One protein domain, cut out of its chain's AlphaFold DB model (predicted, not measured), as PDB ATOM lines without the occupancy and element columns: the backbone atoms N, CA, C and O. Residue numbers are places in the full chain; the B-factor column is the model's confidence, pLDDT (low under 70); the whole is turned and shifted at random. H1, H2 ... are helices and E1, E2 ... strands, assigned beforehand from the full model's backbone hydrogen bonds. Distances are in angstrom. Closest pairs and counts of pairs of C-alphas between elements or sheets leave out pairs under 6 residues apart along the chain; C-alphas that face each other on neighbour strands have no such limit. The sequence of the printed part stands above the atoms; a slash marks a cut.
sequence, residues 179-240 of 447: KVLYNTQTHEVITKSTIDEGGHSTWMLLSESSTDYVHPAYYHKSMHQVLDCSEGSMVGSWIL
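Overview. This is residues 179 to 240 of the 447 residues of the protein "Type IV pilin" of Candidatus Poseidoniaceae archaeon (UniProt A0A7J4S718). With little regular structure, this is a small three-strand meander, E2-E3-E4, each strand the antiparallel neighbour of the one before, set among loops, with short helix H1 near E2, and E5 of the antiparallel pair E1-E5 near E4. The 62 printed residues, mixed in class with only 21 in named elements, run E1 H1 E2 E3 E4 E5. The whole is compact, radius of gyration of the C-alphas 10.7 A, spanning 31 by 27 by 21 A.

Arrangement. E1, residues 180 to 183, pairs with E5, residues 238 to 240, N 182 and O 239 within hydrogen-bond range at 2.9 A. H1, residues 192 to 196, its O i to N i+4 pair within range, only grazes the sheet of E2, 203 to 205, E3, 218 to 220, and E4, 225 to 227; the closest C-alphas of H1 and E2, Ile 195 and Met 204, are 6.1 A apart. In hairpins E2-E3 and E3-E4, N 219 and O 204 are 2.8 A apart, N 218 and O 227 2.7 A. The closest C-alphas of E4 and E5, Leu 227 and Ile 239, are 7.2 A apart.

Along the chain. E1, 9.7 A long, begins at C-alpha 180 (134.922, 142.891, 220.966); E5, 7.1 A, ends at C-alpha 240 (134.550, 143.404, 226.500).

Size, cuts and confidence. The printed part has no cut; the link E2 to E3 is long. pLDDT is under 70 in 21 residues, among them 190 to 201.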
ATOM      1  N   LYS A 179     138.254 139.476 221.969       67.62
ATOM      2  CA  LYS A 179     137.055 140.134 222.492       67.62
ATOM      3  C   LYS A 179     136.753 141.435 221.767       67.62
ATOM      4  O   LYS A 179     137.633 142.234 221.450       67.62
ATOM      5  N   VAL A 180     135.461 141.692 221.610       72.56
ATOM      6  CA  VAL A 180     134.922 142.891 220.966       72.56
ATOM      7  C   VAL A 180     134.305 143.830 221.997       72.56
ATOM      8  O   VAL A 180     133.819 143.403 223.052       72.56
ATOM      9  N   LEU A 181     134.302 145.131 221.697       79.19
ATOM     10  CA  LEU A 181     133.534 146.099 222.475       79.19
ATOM     11  C   LEU A 181     132.055 145.912 222.158       79.19
ATOM     12  O   LEU A 181     131.630 146.101 221.021       79.19
ATOM     13  N   TYR A 182     131.261 145.595 223.175       80.00
ATOM     14  CA  TYR A 182     129.829 145.370 223.032       80.00
ATOM     15  C   TYR A 182     129.022 146.298 223.927       80.00
ATOM     16  O   TYR A 182     129.247 146.378 225.139       80.00
ATOM     17  N   ASN A 183     128.038 146.972 223.342       82.62
ATOM     18  CA  ASN A 183     127.099 147.801 224.075       82.62
ATOM     19  C   ASN A 183     125.869 146.992 224.500       82.62
ATOM     20  O   ASN A 183     124.990 146.682 223.703       82.62
ATOM     21  N   THR A 184     125.743 146.750 225.798       79.31
ATOM     22  CA  THR A 184     124.631 146.007 226.412       79.31
ATOM     23  C   THR A 184     123.253 146.673 226.284       79.31
ATOM     24  O   THR A 184     122.245 146.015 226.535       79.31
ATOM     25  N   GLN A 185     123.172 147.959 225.913       75.75
ATOM     26  CA  GLN A 185     121.900 148.656 225.670       75.75
ATOM     27  C   GLN A 185     121.523 148.706 224.188       75.75
ATOM     28  O   GLN A 185     120.348 148.558 223.858       75.75
ATOM     29  N   THR A 186     122.486 148.993 223.309       73.38
ATOM     30  CA  THR A 186     122.227 149.192 221.872       73.38
ATOM     31  C   THR A 186     122.500 147.951 221.032       73.38
ATOM     32  O   THR A 186     122.098 147.938 219.872       73.38
ATOM     33  N   HIS A 187     123.136 146.925 221.606       68.38
ATOM     34  CA  HIS A 187     123.650 145.737 220.914       68.38
ATOM     35  C   HIS A 187     124.693 146.052 219.831       68.38
ATOM     36  O   HIS A 187     124.945 145.244 218.945       68.38
ATOM     37  N   GLU A 188     125.298 147.237 219.894       72.62
ATOM     38  CA  GLU A 188     126.370 147.651 218.995       72.62
ATOM     39  C   GLU A 188     127.653 146.877 219.317       72.62
ATOM     40  O   GLU A 188     128.032 146.772 220.487       72.62
ATOM     41  N   VAL A 189     128.305 146.355 218.278       70.69
ATOM     42  CA  VAL A 189     129.586 145.648 218.356       70.69
ATOM     43  C   VAL A 189     130.633 146.472 217.617       70.69
ATOM     44  O   VAL A 189     130.405 146.889 216.483       70.69
ATOM     45  N   ILE A 190     131.780 146.707 218.250       69.12
ATOM     46  CA  ILE A 190     132.938 147.364 217.639       69.12
ATOM     47  C   ILE A 190     134.135 146.425 217.776       69.12
ATOM     48  O   ILE A 190     134.527 146.053 218.887       69.12
ATOM     49  N   THR A 191     134.714 146.043 216.641       67.69
ATOM     50  CA  THR A 191     135.909 145.195 216.585       67.69
ATOM     51  C   THR A 191     137.178 146.015 216.793       67.69
ATOM     52  O   THR A 191     137.203 147.222 216.535       67.69
ATOM     53  N   LYS A 192     138.263 145.345 217.198       65.38
ATOM     54  CA  LYS A 192     139.597 145.955 217.261       65.38
ATOM     55  C   LYS A 192     140.009 146.540 215.901       65.38
ATOM     56  O   LYS A 192     140.387 147.704 215.843       65.38
ATOM     57  N   SER A 193     139.801 145.799 214.806       56.44
ATOM     58  CA  SER A 193     140.089 146.271 213.441       56.44
ATOM     59  C   SER A 193     139.381 147.584 213.091       56.44
ATOM     60  O   SER A 193     140.003 148.491 212.554       56.44
ATOM     61  N   THR A 194     138.116 147.746 213.494       60.34
ATOM     62  CA  THR A 194     137.339 148.979 213.266       60.34
ATOM     63  C   THR A 194     137.946 150.193 213.981       60.34
ATOM     64  O   THR A 194     137.782 151.334 213.550       60.34
ATOM     65  N   ILE A 195     138.619 149.970 215.109       65.44
ATOM     66  CA  ILE A 195     139.294 151.024 215.873       65.44
ATOM     67  C   ILE A 195     140.678 151.299 215.273       65.44
ATOM     68  O   ILE A 195     141.071 152.465 215.198       65.44
ATOM     69  N   ASP A 196     141.361 150.253 214.806       56.84
ATOM     70  CA  ASP A 196     142.696 150.318 214.211       56.84
ATOM     71  C   ASP A 196     142.692 150.921 212.788       56.84
ATOM     72  O   ASP A 196     143.661 151.559 212.404       56.84
ATOM     73  N   GLU A 197     141.615 150.821 212.002       47.09
ATOM     74  CA  GLU A 197     141.514 151.319 210.607       47.09
ATOM     75  C   GLU A 197     141.305 152.852 210.464       47.09
ATOM     76  O   GLU A 197     140.623 153.331 209.556       47.09
ATOM     77  N   GLY A 198     141.901 153.662 211.344       48.00
ATOM     78  CA  GLY A 198     141.811 155.134 211.285       48.00
ATOM     79  C   GLY A 198     140.956 155.776 212.382       48.00
ATOM     80  O   GLY A 198     140.573 156.943 212.273       48.00
ATOM     81  N   GLY A 199     140.701 155.035 213.464       53.66
ATOM     82  CA  GLY A 199     140.109 155.542 214.696       53.66
ATOM     83  C   GLY A 199     138.581 155.499 214.722       53.66
ATOM     84  O   GLY A 199     137.887 156.011 213.844       53.66
ATOM     85  N   HIS A 200     138.027 154.978 215.819       65.38
ATOM     86  CA  HIS A 200     136.591 155.048 216.073       65.38
ATOM     87  C   HIS A 200     136.193 156.422 216.648       65.38
ATOM     88  O   HIS A 200     136.941 157.082 217.382       65.38
ATOM     89  N   SER A 201     134.980 156.884 216.336       69.50
ATOM     90  CA  SER A 201     134.505 158.213 216.765       69.50
ATOM     91  C   SER A 201     134.369 158.350 218.288       69.50
ATOM     92  O   SER A 201     134.505 159.445 218.835       69.50
ATOM     93  N   THR A 202     134.133 157.240 218.988       71.75
ATOM     94  CA  THR A 202     133.925 157.203 220.444       71.75
ATOM     95  C   THR A 202     135.008 156.450 221.205       71.75
ATOM     96  O   THR A 202     135.197 156.722 222.391       71.75
ATOM     97  N   TRP A 203     135.716 155.549 220.526       78.00
ATOM     98  CA  TRP A 203     136.637 154.585 221.114       78.00
ATOM     99  C   TRP A 203     138.005 154.676 220.466       78.00
ATOM    100  O   TRP A 203     138.168 155.212 219.371       78.00
ATOM    101  N   MET A 204     138.995 154.194 221.191       69.44
ATOM    102  CA  MET A 204     140.387 154.327 220.832       69.44
ATOM    103  C   MET A 204     141.171 153.241 221.544       69.44
ATOM    104  O   MET A 204     140.952 153.041 222.738       69.44
ATOM    105  N   LEU A 205     142.048 152.544 220.834       74.00
ATOM    106  CA  LEU A 205     142.931 151.563 221.443       74.00
ATOM    107  C   LEU A 205     144.075 152.301 222.147       74.00
ATOM    108  O   LEU A 205     144.655 153.231 221.596       74.00
ATOM    109  N   LEU A 206     144.364 151.921 223.387       67.50
ATOM    110  CA  LEU A 206     145.514 152.422 224.124       67.50
ATOM    111  C   LEU A 206     146.748 151.599 223.772       67.50
ATOM    112  O   LEU A 206     146.675 150.379 223.644       67.50
ATOM    113  N   SER A 207     147.891 152.280 223.696       62.94
ATOM    114  CA  SER A 207     149.181 151.631 223.477       62.94
ATOM    115  C   SER A 207     149.464 150.556 224.531       62.94
ATOM    116  O   SER A 207     149.336 150.791 225.740       62.94
ATOM    117  N   GLU A 208     149.960 149.412 224.064       62.44
ATOM    118  CA  GLU A 208     150.385 148.281 224.895       62.44
ATOM    119  C   GLU A 208     151.558 148.627 225.829       62.44
ATOM    120  O   GLU A 208     151.807 147.937 226.818       62.44
ATOM    121  N   SER A 209     152.249 149.747 225.585       49.28
ATOM    122  CA  SER A 209     153.303 150.257 226.471       49.28
ATOM    123  C   SER A 209     152.773 150.789 227.809       49.28
ATOM    124  O   SER A 209     153.559 151.033 228.728       49.28
ATOM    125  N   SER A 210     151.461 151.013 227.935       61.62
ATOM    126  CA  SER A 210     150.845 151.459 229.185       61.62
ATOM    127  C   SER A 210     150.707 150.296 230.165       61.62
ATOM    128  O   SER A 210     149.866 149.420 229.990       61.62
ATOM    129  N   THR A 211     151.509 150.289 231.230       69.31
ATOM    130  CA  THR A 211     151.467 149.231 232.259       69.31
ATOM    131  C   THR A 211     150.307 149.369 233.247       69.31
ATOM    132  O   THR A 211     150.161 148.527 234.131       69.31
ATOM    133  N   ASP A 212     149.523 150.444 233.149       77.69
ATOM    134  CA  ASP A 212     148.444 150.758 234.092       77.69
ATOM    135  C   ASP A 212     147.152 149.968 233.811       77.69
ATOM    136  O   ASP A 212     146.266 149.934 234.666       77.69
ATOM    137  N   TYR A 213     147.055 149.318 232.645       80.62
ATOM    138  CA  TYR A 213     145.862 148.609 232.175       80.62
ATOM    139  C   TYR A 213     146.183 147.196 231.691       80.62
ATOM    140  O   TYR A 213     147.303 146.902 231.269       80.62
ATOM    141  N   VAL A 214     145.179 146.318 231.743       80.88
ATOM    142  CA  VAL A 214     145.280 144.970 231.171       80.88
ATOM    143  C   VAL A 214     144.867 145.037 229.705       80.88
ATOM    144  O   VAL A 214     143.702 145.270 229.398       80.88
ATOM    145  N   HIS A 215     145.812 144.844 228.790       71.06
ATOM    146  CA  HIS A 215     145.542 144.968 227.354       71.06
ATOM    147  C   HIS A 215     144.697 143.810 226.797       71.06
ATOM    148  O   HIS A 215     144.673 142.752 227.423       71.06
ATOM    149  N   PRO A 216     143.992 143.985 225.661       75.31
ATOM    150  CA  PRO A 216     143.759 145.262 224.988       75.31
ATOM    151  C   PRO A 216     142.942 146.215 225.872       75.31
ATOM    152  O   PRO A 216     141.994 145.808 226.547       75.31
ATOM    153  N   ALA A 217     143.341 147.487 225.890       80.38
ATOM    154  CA  ALA A 217     142.690 148.533 226.668       80.38
ATOM    155  C   ALA A 217     142.148 149.618 225.737       80.38
ATOM    156  O   ALA A 217     142.865 150.148 224.897       80.38
ATOM    157  N   TYR A 218     140.879 149.968 225.901       82.75
ATOM    158  CA  TYR A 218     140.160 150.906 225.053       82.75
ATOM    159  C   TYR A 218     139.746 152.138 225.849       82.75
ATOM    160  O   TYR A 218     139.104 152.044 226.895       82.75
ATOM    161  N   TYR A 219     140.072 153.320 225.347       79.88
ATOM    162  CA  TYR A 219     139.692 154.589 225.947       79.88
ATOM    163  C   TYR A 219     138.441 155.173 225.290       79.88
ATOM    164  O   TYR A 219     138.370 155.360 224.072       79.88
ATOM    165  N   HIS A 220     137.448 155.508 226.112       81.94
ATOM    166  CA  HIS A 220     136.227 156.162 225.662       81.94
ATOM    167  C   HIS A 220     136.409 157.687 225.647       81.94
ATOM    168  O   HIS A 220     136.439 158.339 226.696       81.94
ATOM    169  N   LYS A 221     136.405 158.286 224.449       77.38
ATOM    170  CA  LYS A 221     136.745 159.705 224.213       77.38
ATOM    171  C   LYS A 221     135.837 160.712 224.936       77.38
ATOM    172  O   LYS A 221     136.316 161.735 225.405       77.38
ATOM    173  N   SER A 222     134.529 160.445 225.035       77.50
ATOM    174  CA  SER A 222     133.570 161.356 225.690       77.50
ATOM    175  C   SER A 222     133.367 161.104 227.186       77.50
ATOM    176  O   SER A 222     133.055 162.037 227.924       77.50
ATOM    177  N   MET A 223     133.511 159.857 227.642       78.75
ATOM    178  CA  MET A 223     133.339 159.499 229.053       78.75
ATOM    179  C   MET A 223     134.641 159.632 229.849       78.75
ATOM    180  O   MET A 223     134.580 159.705 231.073       78.75
ATOM    181  N   HIS A 224     135.791 159.717 229.168       80.31
ATOM    182  CA  HIS A 224     137.126 159.774 229.767       80.31
ATOM    183  C   HIS A 224     137.385 158.597 230.722       80.31
ATOM    184  O   HIS A 224     137.899 158.766 231.829       80.31
ATOM    185  N   GLN A 225     136.974 157.399 230.306       83.12
ATOM    186  CA  GLN A 225     137.143 156.155 231.054       83.12
ATOM    187  C   GLN A 225     137.783 155.099 230.157       83.12
ATOM    188  O   GLN A 225     137.597 155.128 228.942       83.12
ATOM    189  N   VAL A 226     138.519 154.177 230.771       86.25
ATOM    190  CA  VAL A 226     139.180 153.065 230.085       86.25
ATOM    191  C   VAL A 226     138.416 151.783 230.376       86.25
ATOM    192  O   VAL A 226     138.050 151.529 231.522       86.25
ATOM    193  N   LEU A 227     138.168 151.017 229.324       87.25
ATOM    194  CA  LEU A 227     137.639 149.668 229.355       87.25
ATOM    195  C   LEU A 227     138.773 148.741 228.926       87.25
ATOM    196  O   LEU A 227     139.268 148.852 227.811       87.25
ATOM    197  N   ASP A 228     139.203 147.861 229.811       87.50
ATOM    198  CA  ASP A 228     140.362 146.995 229.614       87.50
ATOM    199  C   ASP A 228     139.994 145.518 229.821       87.50
ATOM    200  O   ASP A 228     138.870 145.192 230.199       87.50
ATOM    201  N   CYS A 229     140.925 144.606 229.569       83.19
ATOM    202  CA  CYS A 229     140.706 143.160 229.689       83.19
ATOM    203  C   CYS A 229     140.509 142.679 231.144       83.19
ATOM    204  O   CYS A 229     140.290 141.490 231.392       83.19
ATOM    205  N   SER A 230     140.578 143.568 232.140       83.44
ATOM    206  CA  SER A 230     140.369 143.163 233.528       83.44
ATOM    207  C   SER A 230     138.948 142.621 233.750       83.44
ATOM    208  O   SER A 230     137.967 143.081 233.162       83.44
ATOM    209  N   GLU A 231     138.822 141.595 234.597       79.94
ATOM    210  CA  GLU A 231     137.534 140.954 234.861       79.94
ATOM    211  C   GLU A 231     136.521 141.973 235.420       79.94
ATOM    212  O   GLU A 231     136.761 142.622 236.439       79.94
ATOM    213  N   GLY A 232     135.376 142.113 234.744       76.88
ATOM    214  CA  GLY A 232     134.317 143.049 235.131       76.88
ATOM    215  C   GLY A 232     134.555 144.512 234.730       76.88
ATOM    216  O   GLY A 232     133.795 145.378 235.169       76.88
ATOM    217  N   SER A 233     135.571 144.801 233.908       86.38
ATOM    218  CA  SER A 233     135.789 146.133 233.334       86.38
ATOM    219  C   SER A 233     134.603 146.557 232.463       86.38
ATOM    220  O   SER A 233     134.127 145.805 231.610       86.38
ATOM    221  N   MET A 234     134.088 147.767 232.690       87.94
ATOM    222  CA  MET A 234     132.956 148.310 231.940       87.94
ATOM    223  C   MET A 234     132.983 149.837 231.917       87.94
ATOM    224  O   MET A 234     133.351 150.486 232.899       87.94
ATOM    225  N   VAL A 235     132.509 150.424 230.820       87.62
ATOM    226  CA  VAL A 235     132.339 151.878 230.681       87.62
ATOM    227  C   VAL A 235     130.916 152.165 230.230       87.62
ATOM    228  O   VAL A 235     130.524 151.911 229.092       87.62
ATOM    229  N   GLY A 236     130.101 152.684 231.148       88.25
ATOM    230  CA  GLY A 236     128.678 152.895 230.896       88.25
ATOM    231  C   GLY A 236     127.950 151.574 230.641       88.25
ATOM    232  O   GLY A 236     127.683 150.827 231.577       88.25
ATOM    233  N   SER A 237     127.601 151.309 229.383       87.56
ATOM    234  CA  SER A 237     126.965 150.055 228.948       87.56
ATOM    235  C   SER A 237     127.842 149.213 228.040       87.56
ATOM    236  O   SER A 237     127.373 148.205 227.520       87.56
ATOM    237  N   TRP A 238     129.098 149.609 227.885       88.75
ATOM    238  CA  TRP A 238     130.081 148.880 227.112       88.75
ATOM    239  C   TRP A 238     130.844 147.895 227.988       88.75
ATOM    240  O   TRP A 238     131.250 148.248 229.100       88.75
ATOM    241  N   ILE A 239     131.039 146.690 227.461       84.69
ATOM    242  CA  ILE A 239     131.841 145.607 228.038       84.69
ATOM    243  C   ILE A 239     132.752 145.011 226.956       84.69
ATOM    244  O   ILE A 239     132.448 145.137 225.770       84.69
ATOM    245  N   LEU A 240     133.831 144.340 227.366       81.44
ATOM    246  CA  LEU A 240     134.550 143.404 226.500       81.44
ATOM    247  C   LEU A 240     133.911 142.032 226.647       81.44
ATOM    248  O   LEU A 240     133.812 141.502 227.755       81.44
TER     249      LEU A 240